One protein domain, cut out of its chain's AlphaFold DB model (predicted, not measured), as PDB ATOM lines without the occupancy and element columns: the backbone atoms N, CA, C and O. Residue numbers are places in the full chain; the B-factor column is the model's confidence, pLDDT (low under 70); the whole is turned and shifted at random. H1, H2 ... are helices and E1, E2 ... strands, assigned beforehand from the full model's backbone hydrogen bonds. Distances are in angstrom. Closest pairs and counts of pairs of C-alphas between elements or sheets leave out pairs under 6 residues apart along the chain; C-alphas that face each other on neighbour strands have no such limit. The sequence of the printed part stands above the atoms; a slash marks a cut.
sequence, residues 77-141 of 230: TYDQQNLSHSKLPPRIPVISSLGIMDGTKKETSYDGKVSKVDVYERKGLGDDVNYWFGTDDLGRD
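This is residues 77 to 141 of the 230 residues of the protein "N-terminal TM domain of oligopeptide transport permease C family protein" of Paeniclostridium sordellii (strain ATCC 9714 / DSM 2141 / JCM 3814 / LMG 15708 / NCIMB 10717 / 211) (UniProt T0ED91). There is little regular structure here: a small two-stranded hairpin, E1 and E2, makes one end, and long stretches with no named element, residues 77 to 103 and 123 to 141, make most of the rest, with the short helix H1, four residues, following directly on E2. Of 65 printed residues, 14 are in named elements, in the order E1, E2, H1, class mixed; the sheet is antiparallel. It is only just compact, close to loose, with a radius of gyration of the C-alphas of 12.4 A and spans of 39 by 26 by 17 A.

Past residues 77 to 103, look at E1, residues 104 to 108, and E2, residues 114 to 118: this hairpin is antiparallel at 148 degrees, with N 105 and O 117 within hydrogen-bond range at 2.9 A. A tight link joins E2 to H1, residues 119 to 122, which is too short for an O i to N i+4 pair; its one O i to N i+3 pair is not within range. The closest C-alphas of E1 and H1, Thr 104 and Val 119, are 5.7 A apart.

Find C-alpha 104 at (-48.202, 27.809, 23.874); E1 runs 12.8 A from there. E2 runs 12.9 A and H1 5.2 A, to C-alpha 122 at (-58.019, 26.453, 26.306).

The C-alphas farthest apart, Thr 77 and Asp 111, are 40.2 A apart. The printed part has no cut, no link is long, and no printed residue is under 70 in pLDDT.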
ATOM      1  N   THR A  77     -49.610  38.958  43.493       86.00
ATOM      2  CA  THR A  77     -48.910  38.855  44.780       86.00
ATOM      3  C   THR A  77     -48.160  37.524  44.890       86.00
ATOM      4  O   THR A  77     -48.481  36.541  44.227       86.00
ATOM      5  N   TYR A  78     -47.149  37.485  45.758       81.62
ATOM      6  CA  TYR A  78     -46.306  36.319  46.038       81.62
ATOM      7  C   TYR A  78     -47.070  35.058  46.509       81.62
ATOM      8  O   TYR A  78     -46.662  33.925  46.224       81.62
ATOM      9  N   ASP A  79     -48.159  35.251  47.250       82.12
ATOM     10  CA  ASP A  79     -48.914  34.234  47.991       82.12
ATOM     11  C   ASP A  79     -50.274  33.877  47.367       82.12
ATOM     12  O   ASP A  79     -50.849  32.846  47.720       82.12
ATOM     13  N   GLN A  80     -50.766  34.685  46.423       85.38
ATOM     14  CA  GLN A  80     -52.047  34.472  45.748       85.38
ATOM     15  C   GLN A  80     -52.079  33.127  45.019       85.38
ATOM     16  O   GLN A  80     -51.239  32.850  44.165       85.38
ATOM     17  N   GLN A  81     -53.084  32.310  45.338       87.69
ATOM     18  CA  GLN A  81     -53.308  30.994  44.743       87.69
ATOM     19  C   GLN A  81     -54.573  31.014  43.893       87.69
ATOM     20  O   GLN A  81     -55.636  31.417  44.360       87.69
ATOM     21  N   ASN A  82     -54.458  30.558  42.649       86.88
ATOM     22  CA  ASN A  82     -55.586  30.441  41.737       86.88
ATOM     23  C   ASN A  82     -55.462  29.141  40.935       86.88
ATOM     24  O   ASN A  82     -54.764  29.080  39.925       86.88
ATOM     25  N   LEU A  83     -56.168  28.095  41.370       88.75
ATOM     26  CA  LEU A  83     -56.082  26.758  40.771       88.75
ATOM     27  C   LEU A  83     -56.470  26.742  39.284       88.75
ATOM     28  O   LEU A  83     -55.917  25.949  38.514       88.75
ATOM     29  N   SER A  84     -57.355  27.641  38.851       87.56
ATOM     30  CA  SER A  84     -57.736  27.779  37.439       87.56
ATOM     31  C   SER A  84     -56.532  28.168  36.575       87.56
ATOM     32  O   SER A  84     -56.384  27.701  35.445       87.56
ATOM     33  N   HIS A  85     -55.597  28.937  37.138       88.81
ATOM     34  CA  HIS A  85     -54.384  29.415  36.480       88.81
ATOM     35  C   HIS A  85     -53.178  28.491  36.718       88.81
ATOM     36  O   HIS A  85     -52.043  28.895  36.501       88.81
ATOM     37  N   SER A  86     -53.385  27.245  37.146       90.25
ATOM     38  CA  SER A  86     -52.311  26.257  37.348       90.25
ATOM     39  C   SER A  86     -51.548  25.907  36.058       90.25
ATOM     40  O   SER A  86     -52.141  25.812  34.981       90.25
ATOM     41  N   LYS A  87     -50.240  25.645  36.150       90.38
ATOM     42  CA  LYS A  87     -49.417  25.075  35.058       90.38
ATOM     43  C   LYS A  87     -49.437  25.868  33.739       90.38
ATOM     44  O   LYS A  87     -49.315  25.271  32.656       90.38
ATOM     45  N   LEU A  88     -49.587  27.189  33.803       91.81
ATOM     46  CA  LEU A  88     -49.545  28.051  32.625       91.81
ATOM     47  C   LEU A  88     -48.092  28.223  32.147       91.81
ATOM     48  O   LEU A  88     -47.199  28.431  32.972       91.81
ATOM     49  N   PRO A  89     -47.829  28.105  30.834       92.31
ATOM     50  CA  PRO A  89     -46.517  28.404  30.255       92.31
ATOM     51  C   PRO A  89     -46.198  29.909  30.325       92.31
ATOM     52  O   PRO A  89     -47.106  30.707  30.517       92.31
ATOM     53  N   PRO A  90     -44.933  30.327  30.159       92.50
ATOM     54  CA  PRO A  90     -44.573  31.742  30.151       92.50
ATOM     55  C   PRO A  90     -45.187  32.484  28.954       92.50
ATOM     56  O   PRO A  90     -45.065  32.031  27.810       92.50
ATOM     57  N   ARG A  91     -45.798  33.644  29.222       90.56
ATOM     58  CA  ARG A  91     -46.365  34.564  28.224       90.56
ATOM     59  C   ARG A  91     -45.894  35.992  28.499       90.56
ATOM     60  O   ARG A  91     -46.231  36.570  29.535       90.56
ATOM     61  N   ILE A  92     -45.115  36.559  27.574       90.56
ATOM     62  CA  ILE A  92     -44.647  37.954  27.641       90.56
ATOM     63  C   ILE A  92     -45.205  38.728  26.437       90.56
ATOM     64  O   ILE A  92     -44.805  38.431  25.310       90.56
ATOM     65  N   PRO A  93     -46.049  39.760  26.642       84.69
ATOM     66  CA  PRO A  93     -46.709  40.483  25.545       84.69
ATOM     67  C   PRO A  93     -45.761  41.068  24.488       84.69
ATOM     68  O   PRO A  93     -46.104  41.147  23.317       84.69
ATOM     69  N   VAL A  94     -44.559  41.484  24.895       85.25
ATOM     70  CA  VAL A  94     -43.577  42.126  24.004       85.25
ATOM     71  C   VAL A  94     -42.885  41.107  23.089       85.25
ATOM     72  O   VAL A  94     -42.608  41.399  21.928       85.25
ATOM     73  N   ILE A  95     -42.603  39.906  23.604       85.56
ATOM     74  CA  ILE A  95     -41.730  38.912  22.953       85.56
ATOM     75  C   ILE A  95     -42.549  37.794  22.282       85.56
ATOM     76  O   ILE A  95     -42.045  37.100  21.399       85.56
ATOM     77  N   SER A  96     -43.840  37.672  22.607       78.44
ATOM     78  CA  SER A  96     -44.752  36.709  21.977       78.44
ATOM     79  C   SER A  96     -44.846  36.888  20.456       78.44
ATOM     80  O   SER A  96     -44.968  35.900  19.734       78.44
ATOM     81  N   SER A  97     -44.690  38.120  19.953       79.38
ATOM     82  CA  SER A  97     -44.639  38.431  18.512       79.38
ATOM     83  C   SER A  97     -43.486  37.737  17.772       79.38
ATOM     84  O   SER A  97     -43.609  37.412  16.594       79.38
ATOM     85  N   LEU A  98     -42.383  37.460  18.473       82.44
ATOM     86  CA  LEU A  98     -41.209  36.751  17.959       82.44
ATOM     87  C   LEU A  98     -41.337  35.222  18.108       82.44
ATOM     88  O   LEU A  98     -40.399  34.496  17.785       82.44
ATOM     89  N   GLY A  99     -42.470  34.718  18.616       79.94
ATOM     90  CA  GLY A  99     -42.694  33.292  18.885       79.94
ATOM     91  C   GLY A  99     -41.906  32.751  20.084       79.94
ATOM     92  O   GLY A  99     -41.772  31.537  20.237       79.94
ATOM     93  N   ILE A 100     -41.365  33.638  20.922       82.38
ATOM     94  CA  ILE A 100     -40.602  33.302  22.126       82.38
ATOM     95  C   ILE A 100     -41.492  33.614  23.334       82.38
ATOM     96  O   ILE A 100     -41.929  34.750  23.491       82.38
ATOM     97  N   MET A 101     -41.743  32.620  24.198       84.56
ATOM     98  CA  MET A 101     -42.629  32.756  25.373       84.56
ATOM     99  C   MET A 101     -44.028  33.266  24.991       84.56
ATOM    100  O   MET A 101     -44.502  34.301  25.460       84.56
ATOM    101  N   ASP A 102     -44.670  32.533  24.088       84.62
ATOM    102  CA  ASP A 102     -45.965  32.861  23.494       84.62
ATOM    103  C   ASP A 102     -47.156  32.223  24.222       84.62
ATOM    104  O   ASP A 102     -48.280  32.310  23.748       84.62
ATOM    105  N   GLY A 103     -46.931  31.588  25.374       84.81
ATOM    106  CA  GLY A 103     -47.993  30.930  26.126       84.81
ATOM    107  C   GLY A 103     -48.488  29.608  25.520       84.81
ATOM    108  O   GLY A 103     -49.477  29.043  25.992       84.81
ATOM    109  N   THR A 104     -47.798  29.065  24.514       86.38
ATOM    110  CA  THR A 104     -48.202  27.809  23.874       86.38
ATOM    111  C   THR A 104     -47.452  26.599  24.426       86.38
ATOM    112  O   THR A 104     -46.306  26.683  24.874       86.38
ATOM    113  N   LYS A 105     -48.099  25.430  24.387       83.88
ATOM    114  CA  LYS A 105     -47.454  24.134  24.627       83.88
ATOM    115  C   LYS A 105     -47.588  23.265  23.385       83.88
ATOM    116  O   LYS A 105     -48.609  23.264  22.699       83.88
ATOM    117  N   LYS A 106     -46.520  22.526  23.082       82.12
ATOM    118  CA  LYS A 106     -46.563  21.453  22.090       82.12
ATOM    119  C   LYS A 106     -47.199  20.250  22.767       82.12
ATOM    120  O   LYS A 106     -46.601  19.683  23.677       82.12
ATOM    121  N   GLU A 107     -48.401  19.896  22.343       80.75
ATOM    122  CA  GLU A 107     -49.084  18.705  22.829       80.75
ATOM    123  C   GLU A 107     -49.113  17.651  21.727       80.75
ATOM    124  O   GLU A 107     -49.469  17.927  20.577       80.75
ATOM    125  N   THR A 108     -48.713  16.433  22.084       79.50
ATOM    126  CA  THR A 108     -48.827  15.271  21.205       79.50
ATOM    127  C   THR A 108     -50.221  14.693  21.381       79.50
ATOM    128  O   THR A 108     -50.574  14.217  22.458       79.50
ATOM    129  N   SER A 109     -51.029  14.760  20.327       78.75
ATOM    130  CA  SER A 109     -52.356  14.143  20.321       78.75
ATOM    131  C   SER A 109     -52.246  12.613  20.286       78.75
ATOM    132  O   SER A 109     -51.211  12.072  19.903       78.75
ATOM    133  N   TYR A 110     -53.333  11.907  20.617       80.75
ATOM    134  CA  TYR A 110     -53.422  10.434  20.540       80.75
ATOM    135  C   TYR A 110     -53.043   9.857  19.155       80.75
ATOM    136  O   TYR A 110     -52.647   8.702  19.060       80.75
ATOM    137  N   ASP A 111     -53.109  10.674  18.099       80.00
ATOM    138  CA  ASP A 111     -52.716  10.367  16.712       80.00
ATOM    139  C   ASP A 111     -51.199  10.537  16.438       80.00
ATOM    140  O   ASP A 111     -50.751  10.550  15.296       80.00
ATOM    141  N   GLY A 112     -50.379  10.786  17.467       80.50
ATOM    142  CA  GLY A 112     -48.934  11.027  17.330       80.50
ATOM    143  C   GLY A 112     -48.552  12.372  16.689       80.50
ATOM    144  O   GLY A 112     -47.370  12.704  16.608       80.50
ATOM    145  N   LYS A 113     -49.528  13.183  16.259       79.69
ATOM    146  CA  LYS A 113     -49.313  14.530  15.710       79.69
ATOM    147  C   LYS A 113     -49.061  15.546  16.825       79.69
ATOM    148  O   LYS A 113     -49.810  15.609  17.800       79.69
ATOM    149  N   VAL A 114     -48.020  16.360  16.651       82.38
ATOM    150  CA  VAL A 114     -47.657  17.445  17.571       82.38
ATOM    151  C   VAL A 114     -48.312  18.735  17.096       82.38
ATOM    152  O   VAL A 114     -47.889  19.318  16.098       82.38
ATOM    153  N   SER A 115     -49.320  19.190  17.831       81.56
ATOM    154  CA  SER A 115     -49.990  20.463  17.568       81.56
ATOM    155  C   SER A 115     -49.541  21.499  18.593       81.56
ATOM    156  O   SER A 115     -49.397  21.208  19.782       81.56
ATOM    157  N   LYS A 116     -49.288  22.723  18.127       84.19
ATOM    158  CA  LYS A 116     -49.030  23.875  18.993       84.19
ATOM    159  C   LYS A 116     -50.378  24.390  19.471       84.19
ATOM    160  O   LYS A 116     -51.185  24.806  18.644       84.19
ATOM    161  N   VAL A 117     -50.623  24.322  20.773       83.62
ATOM    162  CA  VAL A 117     -51.903  24.732  21.345       83.62
ATOM    163  C   VAL A 117     -51.678  25.829  22.372       83.62
ATOM    164  O   VAL A 117     -50.769  25.731  23.205       83.62
ATOM    165  N   ASP A 118     -52.484  26.884  22.295       86.31
ATOM    166  CA  ASP A 118     -52.489  27.945  23.293       86.31
ATOM    167  C   ASP A 118     -53.182  27.444  24.567       86.31
ATOM    168  O   ASP A 118     -54.339  27.017  24.562       86.31
ATOM    169  N   VAL A 119     -52.436  27.432  25.671       87.62
ATOM    170  CA  VAL A 119     -52.926  26.920  26.955       87.62
ATOM    171  C   VAL A 119     -53.842  27.937  27.641       87.62
ATOM    172  O   VAL A 119     -54.715  27.538  28.413       87.62
ATOM    173  N   TYR A 120     -53.665  29.230  27.361       89.12
ATOM    174  CA  TYR A 120     -54.463  30.311  27.935       89.12
ATOM    175  C   TYR A 120     -55.875  30.301  27.353       89.12
ATOM    176  O   TYR A 120     -56.843  30.259  28.115       89.12
ATOM    177  N   GLU A 121     -55.992  30.210  26.026       87.81
ATOM    178  CA  GLU A 121     -57.291  30.118  25.345       87.81
ATOM    179  C   GLU A 121     -58.062  28.863  25.765       87.81
ATOM    180  O   GLU A 121     -59.247  28.931  26.091       87.81
ATOM    181  N   ARG A 122     -57.387  27.707  25.852       86.44
ATOM    182  CA  ARG A 122     -58.019  26.453  26.306       86.44
ATOM    183  C   ARG A 122     -58.586  26.530  27.714       86.44
ATOM    184  O   ARG A 122     -59.548  25.829  28.019       86.44
ATOM    185  N   LYS A 123     -57.961  27.326  28.581       87.50
ATOM    186  CA  LYS A 123     -58.425  27.561  29.950       87.50
ATOM    187  C   LYS A 123     -59.478  28.668  30.039       87.50
ATOM    188  O   LYS A 123     -59.942  28.950  31.139       87.50
ATOM    189  N   GLY A 124     -59.868  29.268  28.912       87.38
ATOM    190  CA  GLY A 124     -60.832  30.364  28.858       87.38
ATOM    191  C   GLY A 124     -60.301  31.655  29.481       87.38
ATOM    192  O   GLY A 124     -61.088  32.457  29.978       87.38
ATOM    193  N   LEU A 125     -58.977  31.834  29.514       87.44
ATOM    194  CA  LEU A 125     -58.343  33.039  30.041       87.44
ATOM    195  C   LEU A 125     -58.277  34.103  28.943       87.44
ATOM    196  O   LEU A 125     -57.943  33.792  27.803       87.44
ATOM    197  N   GLY A 126     -58.593  35.350  29.297       82.75
ATOM    198  CA  GLY A 126     -58.471  36.484  28.383       82.75
ATOM    199  C   GLY A 126     -57.015  36.809  28.037       82.75
ATOM    200  O   GLY A 126     -56.078  36.407  28.734       82.75
ATOM    201  N   ASP A 127     -56.821  37.581  26.967       82.62
ATOM    202  CA  ASP A 127     -55.498  38.046  26.519       82.62
ATOM    203  C   ASP A 127     -54.817  39.026  27.487       82.62
ATOM    204  O   ASP A 127     -53.618  39.305  27.386       82.62
ATOM    205  N   ASP A 128     -55.568  39.540  28.457       85.81
ATOM    206  CA  ASP A 128     -55.073  40.404  29.520       85.81
ATOM    207  C   ASP A 128     -54.251  39.639  30.571       85.81
ATOM    208  O   ASP A 128     -53.370  40.224  31.216       85.81
ATOM    209  N   VAL A 129     -54.469  38.327  30.711       88.12
ATOM    210  CA  VAL A 129     -53.786  37.483  31.697       88.12
ATOM    211  C   VAL A 129     -52.429  37.031  31.163       88.12
ATOM    212  O   VAL A 129     -52.332  36.222  30.243       88.12
ATOM    213  N   ASN A 130     -51.356  37.521  31.786       90.00
ATOM    214  CA  ASN A 130     -49.990  37.279  31.333       90.00
ATOM    215  C   ASN A 130     -49.073  36.933  32.509       90.00
ATOM    216  O   ASN A 130     -48.872  37.746  33.405       90.00
ATOM    217  N   TYR A 131     -48.464  35.745  32.472       91.50
ATOM    218  CA  TYR A 131     -47.494  35.292  33.474       91.50
ATOM    219  C   TYR A 131     -46.119  35.172  32.827       91.50
ATOM    220  O   TYR A 131     -45.888  34.260  32.037       91.50
ATOM    221  N   TRP A 132     -45.190  36.072  33.155       91.12
ATOM    222  CA  TRP A 132     -43.923  36.190  32.417       91.12
ATOM    223  C   TRP A 132     -43.059  34.932  32.507       91.12
ATOM    224  O   TRP A 132     -42.461  34.533  31.514       91.12
ATOM    225  N   PHE A 133     -43.026  34.288  33.675       92.75
ATOM    226  CA  PHE A 133     -42.328  33.013  33.895       92.75
ATOM    227  C   PHE A 133     -43.284  31.815  33.997       92.75
ATOM    228  O   PHE A 133     -42.838  30.696  34.236       92.75
ATOM    229  N   GLY A 134     -44.583  32.030  33.776       92.38
ATOM    230  CA  GLY A 134     -45.616  31.016  33.966       92.38
ATOM    231  C   GLY A 134     -46.024  30.840  35.430       92.38
ATOM    232  O   GLY A 134     -45.664  31.635  36.305       92.38
ATOM    233  N   THR A 135     -46.798  29.789  35.683       93.81
ATOM    234  CA  THR A 135     -47.342  29.477  37.010       93.81
ATOM    235  C   THR A 135     -47.019  28.058  37.452       93.81
ATOM    236  O   THR A 135     -46.775  27.165  36.636       93.81
ATOM    237  N   ASP A 136     -47.031  27.844  38.767       92.56
ATOM    238  CA  ASP A 136     -46.869  26.519  39.365       92.56
ATOM    239  C   ASP A 136     -48.183  25.711  39.409       92.56
ATOM    240  O   ASP A 136     -49.211  26.100  38.844       92.56
ATOM    241  N   ASP A 137     -48.158  24.560  40.087       91.06
ATOM    242  CA  ASP A 137     -49.319  23.674  40.243       91.06
ATOM    243  C   ASP A 137     -50.502  24.332  40.971       91.06
ATOM    244  O   ASP A 137     -51.649  23.958  40.739       91.06
ATOM    245  N   LEU A 138     -50.235  25.337  41.809       89.88
ATOM    246  CA  LEU A 138     -51.239  26.080  42.575       89.88
ATOM    247  C   LEU A 138     -51.652  27.390  41.880       89.88
ATOM    248  O   LEU A 138     -52.434  28.170  42.428       89.88
ATOM    249  N   GLY A 139     -51.127  27.640  40.676       89.69
ATOM    250  CA  GLY A 139     -51.405  28.834  39.883       89.69
ATOM    251  C   GLY A 139     -50.786  30.115  40.436       89.69
ATOM    252  O   GLY A 139     -51.300  31.202  40.182       89.69
ATOM    253  N   ARG A 140     -49.695  29.997  41.198       91.38
ATOM    254  CA  ARG A 140     -48.950  31.140  41.737       91.38
ATOM    255  C   ARG A 140     -47.968  31.659  40.689       91.38
ATOM    256  O   ARG A 140     -47.340  30.863  39.988       91.38
ATOM    257  N   ASP A 141     -47.807  32.978  40.602       93.50
ATOM    258  CA  ASP A 141     -46.895  33.613  39.642       93.50
ATOM    259  C   ASP A 141     -45.425  33.329  39.981       93.50
ATOM    260  O   ASP A 141     -44.937  33.687  41.058       93.50
TER     261      ASP A 141